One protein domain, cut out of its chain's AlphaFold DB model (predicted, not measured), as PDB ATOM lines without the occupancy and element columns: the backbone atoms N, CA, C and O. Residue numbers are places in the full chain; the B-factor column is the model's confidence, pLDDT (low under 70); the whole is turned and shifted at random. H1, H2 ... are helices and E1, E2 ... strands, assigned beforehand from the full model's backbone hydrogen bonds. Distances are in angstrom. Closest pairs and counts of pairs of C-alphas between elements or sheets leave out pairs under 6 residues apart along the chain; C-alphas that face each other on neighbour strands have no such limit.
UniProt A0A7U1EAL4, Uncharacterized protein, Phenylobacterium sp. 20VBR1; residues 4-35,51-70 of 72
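This is residues 4 to 35 and 51 to 70 of the 72 residues of an uncharacterized protein of Phenylobacterium sp. 20VBR1 (UniProt A0A7U1EAL4). Picture a narrow ribbon of three strands side by side, the short E1 and the longer E2 and E3, with the looping residues 9 to 23 at one end and the little helix H1 sticking out beyond the other, within residues 51 to 58. The 52 printed residues hold three named strands and one named helix, in the order E1, E2, H1, E3, and the sheet runs E1, E2, E3, antiparallel throughout. The class is mostly strand, with under half of the residues in named elements. The whole is an extended rod, with a radius of gyration of the C-alphas of 16.3 A and spans of 52 by 20 by 10 A.

Find C-alpha 4 at (46.119, 44.257, -12.054); from there E1, residues 4 to 8, runs 13.6 A. Next comes E2, residues 24 to 31, 22.9 A long. After the cut, look for H1 at residues 53 to 56, 5.6 A long. E3, residues 62 to 69, runs 23.0 A and ends at C-alpha 69, (32.423, 55.153, -18.356).

Start at E1, an edge strand, which forms a hairpin with the inner strand E2, antiparallel at 175 degrees; N 5 and O 28 are 2.8 A apart, within hydrogen-bond range. Look next for E3, the other edge strand and a neighbour of E2, antiparallel to it at 168 degrees, with N 27 and O 66 at 2.8 A, within hydrogen-bond range. H1 is not on the sheet, and it is apart from E1. It is too short for any O i to N i+4 pair, and its one O i to N i+3 pair is not within range.

The C-alphas of Asp 17 and Tyr 51 are the two farthest apart, at 52.8 A. Residues 36 to 50 are not printed, and C-alphas 35 and 51 stand 16.6 A apart across this cut. The link from E1 to E2 is long, with 15 residues; that from H1 to E3 is tight. Look for pLDDT under 70 at residues 33 to 35 and 51 to 60 of this model.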
ATOM      1  N   ARG A   4      47.150  43.459 -11.388       89.94
ATOM      2  CA  ARG A   4      46.119  44.257 -12.054       89.94
ATOM      3  C   ARG A   4      45.014  43.355 -12.580       89.94
ATOM      4  O   ARG A   4      45.270  42.461 -13.376       89.94
ATOM      5  N   LEU A   5      43.786  43.642 -12.162       93.00
ATOM      6  CA  LEU A   5      42.558  43.004 -12.621       93.00
ATOM      7  C   LEU A   5      41.685  44.044 -13.319       93.00
ATOM      8  O   LEU A   5      41.580  45.185 -12.868       93.00
ATOM      9  N   PHE A   6      41.041  43.663 -14.416       94.12
ATOM     10  CA  PHE A   6      40.103  44.528 -15.123       94.12
ATOM     11  C   PHE A   6      38.881  43.740 -15.579       94.12
ATOM     12  O   PHE A   6      38.963  42.542 -15.841       94.12
ATOM     13  N   ALA A   7      37.749  44.431 -15.676       94.12
ATOM     14  CA  ALA A   7      36.508  43.874 -16.184       94.12
ATOM     15  C   ALA A   7      35.794  44.896 -17.073       94.12
ATOM     16  O   ALA A   7      35.530  46.029 -16.659       94.12
ATOM     17  N   ASP A   8      35.462  44.473 -18.291       94.44
ATOM     18  CA  ASP A   8      34.557  45.192 -19.183       94.44
ATOM     19  C   ASP A   8      33.117  44.882 -18.785       94.44
ATOM     20  O   ASP A   8      32.536  43.885 -19.211       94.44
ATOM     21  N   LEU A   9      32.545  45.733 -17.932       91.56
ATOM     22  CA  LEU A   9      31.240  45.494 -17.318       91.56
ATOM     23  C   LEU A   9      30.129  45.425 -18.368       91.56
ATOM     24  O   LEU A   9      29.214  44.627 -18.221       91.56
ATOM     25  N   GLY A  10      30.242  46.191 -19.456       89.25
ATOM     26  CA  GLY A  10      29.279  46.172 -20.558       89.25
ATOM     27  C   GLY A  10      29.258  44.882 -21.385       89.25
ATOM     28  O   GLY A  10      28.276  44.642 -22.079       89.25
ATOM     29  N   ALA A  11      30.316  44.064 -21.321       88.94
ATOM     30  CA  ALA A  11      30.395  42.773 -22.009       88.94
ATOM     31  C   ALA A  11      29.925  41.600 -21.127       88.94
ATOM     32  O   ALA A  11      29.798  40.475 -21.608       88.94
ATOM     33  N   GLN A  12      29.673  41.849 -19.840       91.25
ATOM     34  CA  GLN A  12      29.237  40.826 -18.896       91.25
ATOM     35  C   GLN A  12      27.721  40.591 -18.988       91.25
ATOM     36  O   GLN A  12      26.974  41.540 -19.240       91.25
ATOM     37  N   PRO A  13      27.225  39.369 -18.710       91.75
ATOM     38  CA  PRO A  13      25.790  39.062 -18.732       91.75
ATOM     39  C   PRO A  13      24.941  40.012 -17.875       91.75
ATOM     40  O   PRO A  13      23.853  40.397 -18.289       91.75
ATOM     41  N   ILE A  14      25.484  40.466 -16.740       89.94
ATOM     42  CA  ILE A  14      24.852  41.421 -15.816       89.94
ATOM     43  C   ILE A  14      24.510  42.778 -16.461       89.94
ATOM     44  O   ILE A  14      23.612  43.476 -15.999       89.94
ATOM     45  N   ALA A  15      25.170  43.161 -17.559       90.75
ATOM     46  CA  ALA A  15      24.843  44.388 -18.286       90.75
ATOM     47  C   ALA A  15      23.500  44.324 -19.028       90.75
ATOM     48  O   ALA A  15      22.989  45.370 -19.434       90.75
ATOM     49  N   ARG A  16      22.927  43.123 -19.209       89.31
ATOM     50  CA  ARG A  16      21.570  42.956 -19.755       89.31
ATOM     51  C   ARG A  16      20.528  43.520 -18.795       89.31
ATOM     52  O   ARG A  16      19.685  44.304 -19.221       89.31
ATOM     53  N   ASP A  17      20.665  43.197 -17.514       94.81
ATOM     54  CA  ASP A  17      19.760  43.656 -16.454       94.81
ATOM     55  C   ASP A  17      20.114  45.074 -15.977       94.81
ATOM     56  O   ASP A  17      19.267  45.816 -15.477       94.81
ATOM     57  N   HIS A  18      21.364  45.497 -16.193       92.50
ATOM     58  CA  HIS A  18      21.870  46.815 -15.816       92.50
ATOM     59  C   HIS A  18      22.453  47.582 -17.018       92.50
ATOM     60  O   HIS A  18      23.674  47.653 -17.190       92.50
ATOM     61  N   PRO A  19      21.602  48.251 -17.824       89.19
ATOM     62  CA  PRO A  19      22.013  49.007 -19.012       89.19
ATOM     63  C   PRO A  19      23.087  50.067 -18.765       89.19
ATOM     64  O   PRO A  19      23.880  50.375 -19.654       89.19
ATOM     65  N   TRP A  20      23.136  50.620 -17.551       87.94
ATOM     66  CA  TRP A  20      24.125  51.616 -17.150       87.94
ATOM     67  C   TRP A  20      25.560  51.062 -17.119       87.94
ATOM     68  O   TRP A  20      26.507  51.846 -17.164       87.94
ATOM     69  N   LEU A  21      25.746  49.739 -17.131       91.31
ATOM     70  CA  LEU A  21      27.055  49.092 -17.257       91.31
ATOM     71  C   LEU A  21      27.597  49.089 -18.693       91.31
ATOM     72  O   LEU A  21      28.795  48.885 -18.892       91.31
ATOM     73  N   ARG A  22      26.765  49.350 -19.711       91.00
ATOM     74  CA  ARG A  22      27.224  49.425 -21.107       91.00
ATOM     75  C   ARG A  22      28.280  50.519 -21.263       91.00
ATOM     76  O   ARG A  22      28.076  51.640 -20.812       91.00
ATOM     77  N   GLY A  23      29.425  50.199 -21.861       90.38
ATOM     78  CA  GLY A  23      30.546  51.140 -21.975       90.38
ATOM     79  C   GLY A  23      31.256  51.467 -20.651       90.38
ATOM     80  O   GLY A  23      32.075  52.386 -20.625       90.38
ATOM     81  N   ALA A  24      30.959  50.750 -19.558       94.31
ATOM     82  CA  ALA A  24      31.691  50.854 -18.300       94.31
ATOM     83  C   ALA A  24      32.799  49.791 -18.211       94.31
ATOM     84  O   ALA A  24      32.604  48.628 -18.568       94.31
ATOM     85  N   ARG A  25      33.959  50.191 -17.689       94.19
ATOM     86  CA  ARG A  25      35.092  49.325 -17.351       94.19
ATOM     87  C   ARG A  25      35.522  49.609 -15.918       94.19
ATOM     88  O   ARG A  25      35.710  50.768 -15.550       94.19
ATOM     89  N   ALA A  26      35.733  48.554 -15.141       94.19
ATOM     90  CA  ALA A  26      36.355  48.631 -13.825       94.19
ATOM     91  C   ALA A  26      37.776  48.062 -13.883       94.19
ATOM     92  O   ALA A  26      38.068  47.126 -14.629       94.19
ATOM     93  N   THR A  27      38.688  48.641 -13.113       95.00
ATOM     94  CA  THR A  27      40.067  48.171 -12.975       95.00
ATOM     95  C   THR A  27      40.487  48.281 -11.522       95.00
ATOM     96  O   THR A  27      40.386  49.349 -10.927       95.00
ATOM     97  N   LEU A  28      40.979  47.179 -10.969       93.12
ATOM     98  CA  LEU A  28      41.594  47.104  -9.654       93.12
ATOM     99  C   LEU A  28      43.091  46.866  -9.850       93.12
ATOM    100  O   LEU A  28      43.491  45.895 -10.487       93.12
ATOM    101  N   SER A  29      43.920  47.769  -9.343       90.38
ATOM    102  CA  SER A  29      45.376  47.619  -9.333       90.38
ATOM    103  C   SER A  29      45.865  47.587  -7.894       90.38
ATOM    104  O   SER A  29      45.435  48.400  -7.080       90.38
ATOM    105  N   ILE A  30      46.732  46.633  -7.589       84.81
ATOM    106  CA  ILE A  30      47.440  46.520  -6.323       84.81
ATOM    107  C   ILE A  30      48.922  46.581  -6.658       84.81
ATOM    108  O   ILE A  30      49.468  45.660  -7.274       84.81
ATOM    109  N   ASP A  31      49.559  47.670  -6.264       81.62
ATOM    110  CA  ASP A  31      50.996  47.830  -6.399       81.62
ATOM    111  C   ASP A  31      51.671  47.361  -5.110       81.62
ATOM    112  O   ASP A  31      51.169  47.588  -4.005       81.62
ATOM    113  N   ASN A  32      52.800  46.670  -5.275       74.31
ATOM    114  CA  ASN A  32      53.574  46.101  -4.177       74.31
ATOM    115  C   ASN A  32      52.803  45.055  -3.330       74.31
ATOM    116  O   ASN A  32      52.723  45.134  -2.105       74.31
ATOM    117  N   LEU A  33      52.242  44.033  -3.994       65.00
ATOM    118  CA  LEU A  33      51.414  42.985  -3.367       65.00
ATOM    119  C   LEU A  33      52.115  42.240  -2.212       65.00
ATOM    120  O   LEU A  33      51.449  41.832  -1.264       65.00
ATOM    121  N   PHE A  34      53.439  42.082  -2.282       67.38
ATOM    122  CA  PHE A  34      54.248  41.369  -1.282       67.38
ATOM    123  C   PHE A  34      55.094  42.298  -0.400       67.38
ATOM    124  O   PHE A  34      55.992  41.809   0.275       67.38
ATOM    125  N   ASP A  35      54.830  43.611  -0.417       63.88
ATOM    126  CA  ASP A  35      55.562  44.614   0.376       63.88
ATOM    127  C   ASP A  35      57.094  44.472   0.265       63.88
ATOM    128  O   ASP A  35      57.840  44.545   1.241       63.88
ATOM    129  N   TYR A  51      69.164  56.432   0.732       48.72
ATOM    130  CA  TYR A  51      68.324  55.229   0.703       48.72
ATOM    131  C   TYR A  51      67.434  55.093   1.945       48.72
ATOM    132  O   TYR A  51      66.904  54.015   2.216       48.72
ATOM    133  N   GLN A  52      67.253  56.173   2.715       54.69
ATOM    134  CA  GLN A  52      66.286  56.162   3.807       54.69
ATOM    135  C   GLN A  52      64.878  55.893   3.238       54.69
ATOM    136  O   GLN A  52      64.456  56.596   2.315       54.69
ATOM    137  N   PRO A  53      64.150  54.884   3.752       50.34
ATOM    138  CA  PRO A  53      62.880  54.423   3.183       50.34
ATOM    139  C   PRO A  53      61.817  55.526   3.081       50.34
ATOM    140  O   PRO A  53      60.977  55.482   2.185       50.34
ATOM    141  N   ASP A  54      61.912  56.553   3.927       47.09
ATOM    142  CA  ASP A  54      60.997  57.697   3.952       47.09
ATOM    143  C   ASP A  54      61.150  58.649   2.746       47.09
ATOM    144  O   ASP A  54      60.264  59.466   2.500       47.09
ATOM    145  N   LEU A  55      62.241  58.550   1.971       49.56
ATOM    146  CA  LEU A  55      62.527  59.425   0.820       49.56
ATOM    147  C   LEU A  55      62.291  58.776  -0.556       49.56
ATOM    148  O   LEU A  55      62.177  59.500  -1.542       49.56
ATOM    149  N   LEU A  56      62.215  57.443  -0.644       52.25
ATOM    150  CA  LEU A  56      62.145  56.716  -1.923       52.25
ATOM    151  C   LEU A  56      60.778  56.101  -2.226       52.25
ATOM    152  O   LEU A  56      60.427  55.994  -3.399       52.25
ATOM    153  N   ASP A  57      60.000  55.706  -1.214       48.78
ATOM    154  CA  ASP A  57      58.715  55.039  -1.453       48.78
ATOM    155  C   ASP A  57      57.724  55.230  -0.281       48.78
ATOM    156  O   ASP A  57      57.457  54.298   0.484       48.78
ATOM    157  N   PRO A  58      57.164  56.445  -0.088       53.91
ATOM    158  CA  PRO A  58      56.333  56.758   1.080       53.91
ATOM    159  C   PRO A  58      54.981  56.023   1.108       53.91
ATOM    160  O   PRO A  58      54.285  56.060   2.120       53.91
ATOM    161  N   VAL A  59      54.576  55.370   0.013       56.75
ATOM    162  CA  VAL A  59      53.228  54.791  -0.134       56.75
ATOM    163  C   VAL A  59      53.202  53.284   0.163       56.75
ATOM    164  O   VAL A  59      52.161  52.760   0.558       56.75
ATOM    165  N   GLY A  60      54.331  52.571   0.044       68.62
ATOM    166  CA  GLY A  60      54.407  51.134   0.325       68.62
ATOM    167  C   GLY A  60      53.459  50.307  -0.557       68.62
ATOM    168  O   GLY A  60      53.662  50.198  -1.765       68.62
ATOM    169  N   ARG A  61      52.426  49.695   0.038       78.06
ATOM    170  CA  ARG A  61      51.377  48.951  -0.681       78.06
ATOM    171  C   ARG A  61      50.236  49.884  -1.051       78.06
ATOM    172  O   ARG A  61      49.566  50.411  -0.166       78.06
ATOM    173  N   SER A  62      49.945  50.011  -2.342       79.94
ATOM    174  CA  SER A  62      48.834  50.845  -2.806       79.94
ATOM    175  C   SER A  62      47.750  50.013  -3.485       79.94
ATOM    176  O   SER A  62      48.029  49.075  -4.231       79.94
ATOM    177  N   VAL A  63      46.489  50.348  -3.203       85.69
ATOM    178  CA  VAL A  63      45.317  49.746  -3.843       85.69
ATOM    179  C   VAL A  63      44.570  50.846  -4.576       85.69
ATOM    180  O   VAL A  63      44.171  51.846  -3.982       85.69
ATOM    181  N   LYS A  64      44.361  50.660  -5.878       90.06
ATOM    182  CA  LYS A  64      43.690  51.619  -6.749       90.06
ATOM    183  C   LYS A  64      42.503  50.972  -7.442       90.06
ATOM    184  O   LYS A  64      42.669  50.061  -8.253       90.06
ATOM    185  N   LEU A  65      41.313  51.503  -7.179       92.38
ATOM    186  CA  LEU A  65      40.102  51.195  -7.932       92.38
ATOM    187  C   LEU A  65      39.838  52.319  -8.935       92.38
ATOM    188  O   LEU A  65      39.801  53.492  -8.579       92.38
ATOM    189  N   THR A  66      39.677  51.968 -10.206       93.56
ATOM    190  CA  THR A  66      39.346  52.905 -11.283       93.56
ATOM    191  C   THR A  66      38.093  52.430 -11.995       93.56
ATOM    192  O   THR A  66      38.026  51.286 -12.444       93.56
ATOM    193  N   VAL A  67      37.116  53.323 -12.139       93.19
ATOM    194  CA  VAL A  67      35.910  53.095 -12.937       93.19
ATOM    195  C   VAL A  67      35.915  54.093 -14.084       93.19
ATOM    196  O   VAL A  67      36.044  55.295 -13.870       93.19
ATOM    197  N   ARG A  68      35.793  53.593 -15.313       93.75
ATOM    198  CA  ARG A  68      35.704  54.408 -16.526       93.75
ATOM    199  C   ARG A  68      34.373  54.146 -17.211       93.75
ATOM    200  O   ARG A  68      34.017  52.990 -17.415       93.75
ATOM    201  N   LYS A  69      33.683  55.209 -17.614       93.50
ATOM    202  CA  LYS A  69      32.423  55.153 -18.356       93.50
ATOM    203  C   LYS A  69      32.569  55.936 -19.655       93.50
ATOM    204  O   LYS A  69      32.987  57.088 -19.631       93.50
ATOM    205  N   LEU A  70      32.251  55.292 -20.772       91.44
ATOM    206  CA  LEU A  70      32.091  55.956 -22.062       91.44
ATOM    207  C   LEU A  70      30.632  56.390 -22.216       91.44
ATOM    208  O   LEU A  70      29.721  55.601 -21.949       91.44
TER     209      LEU A  70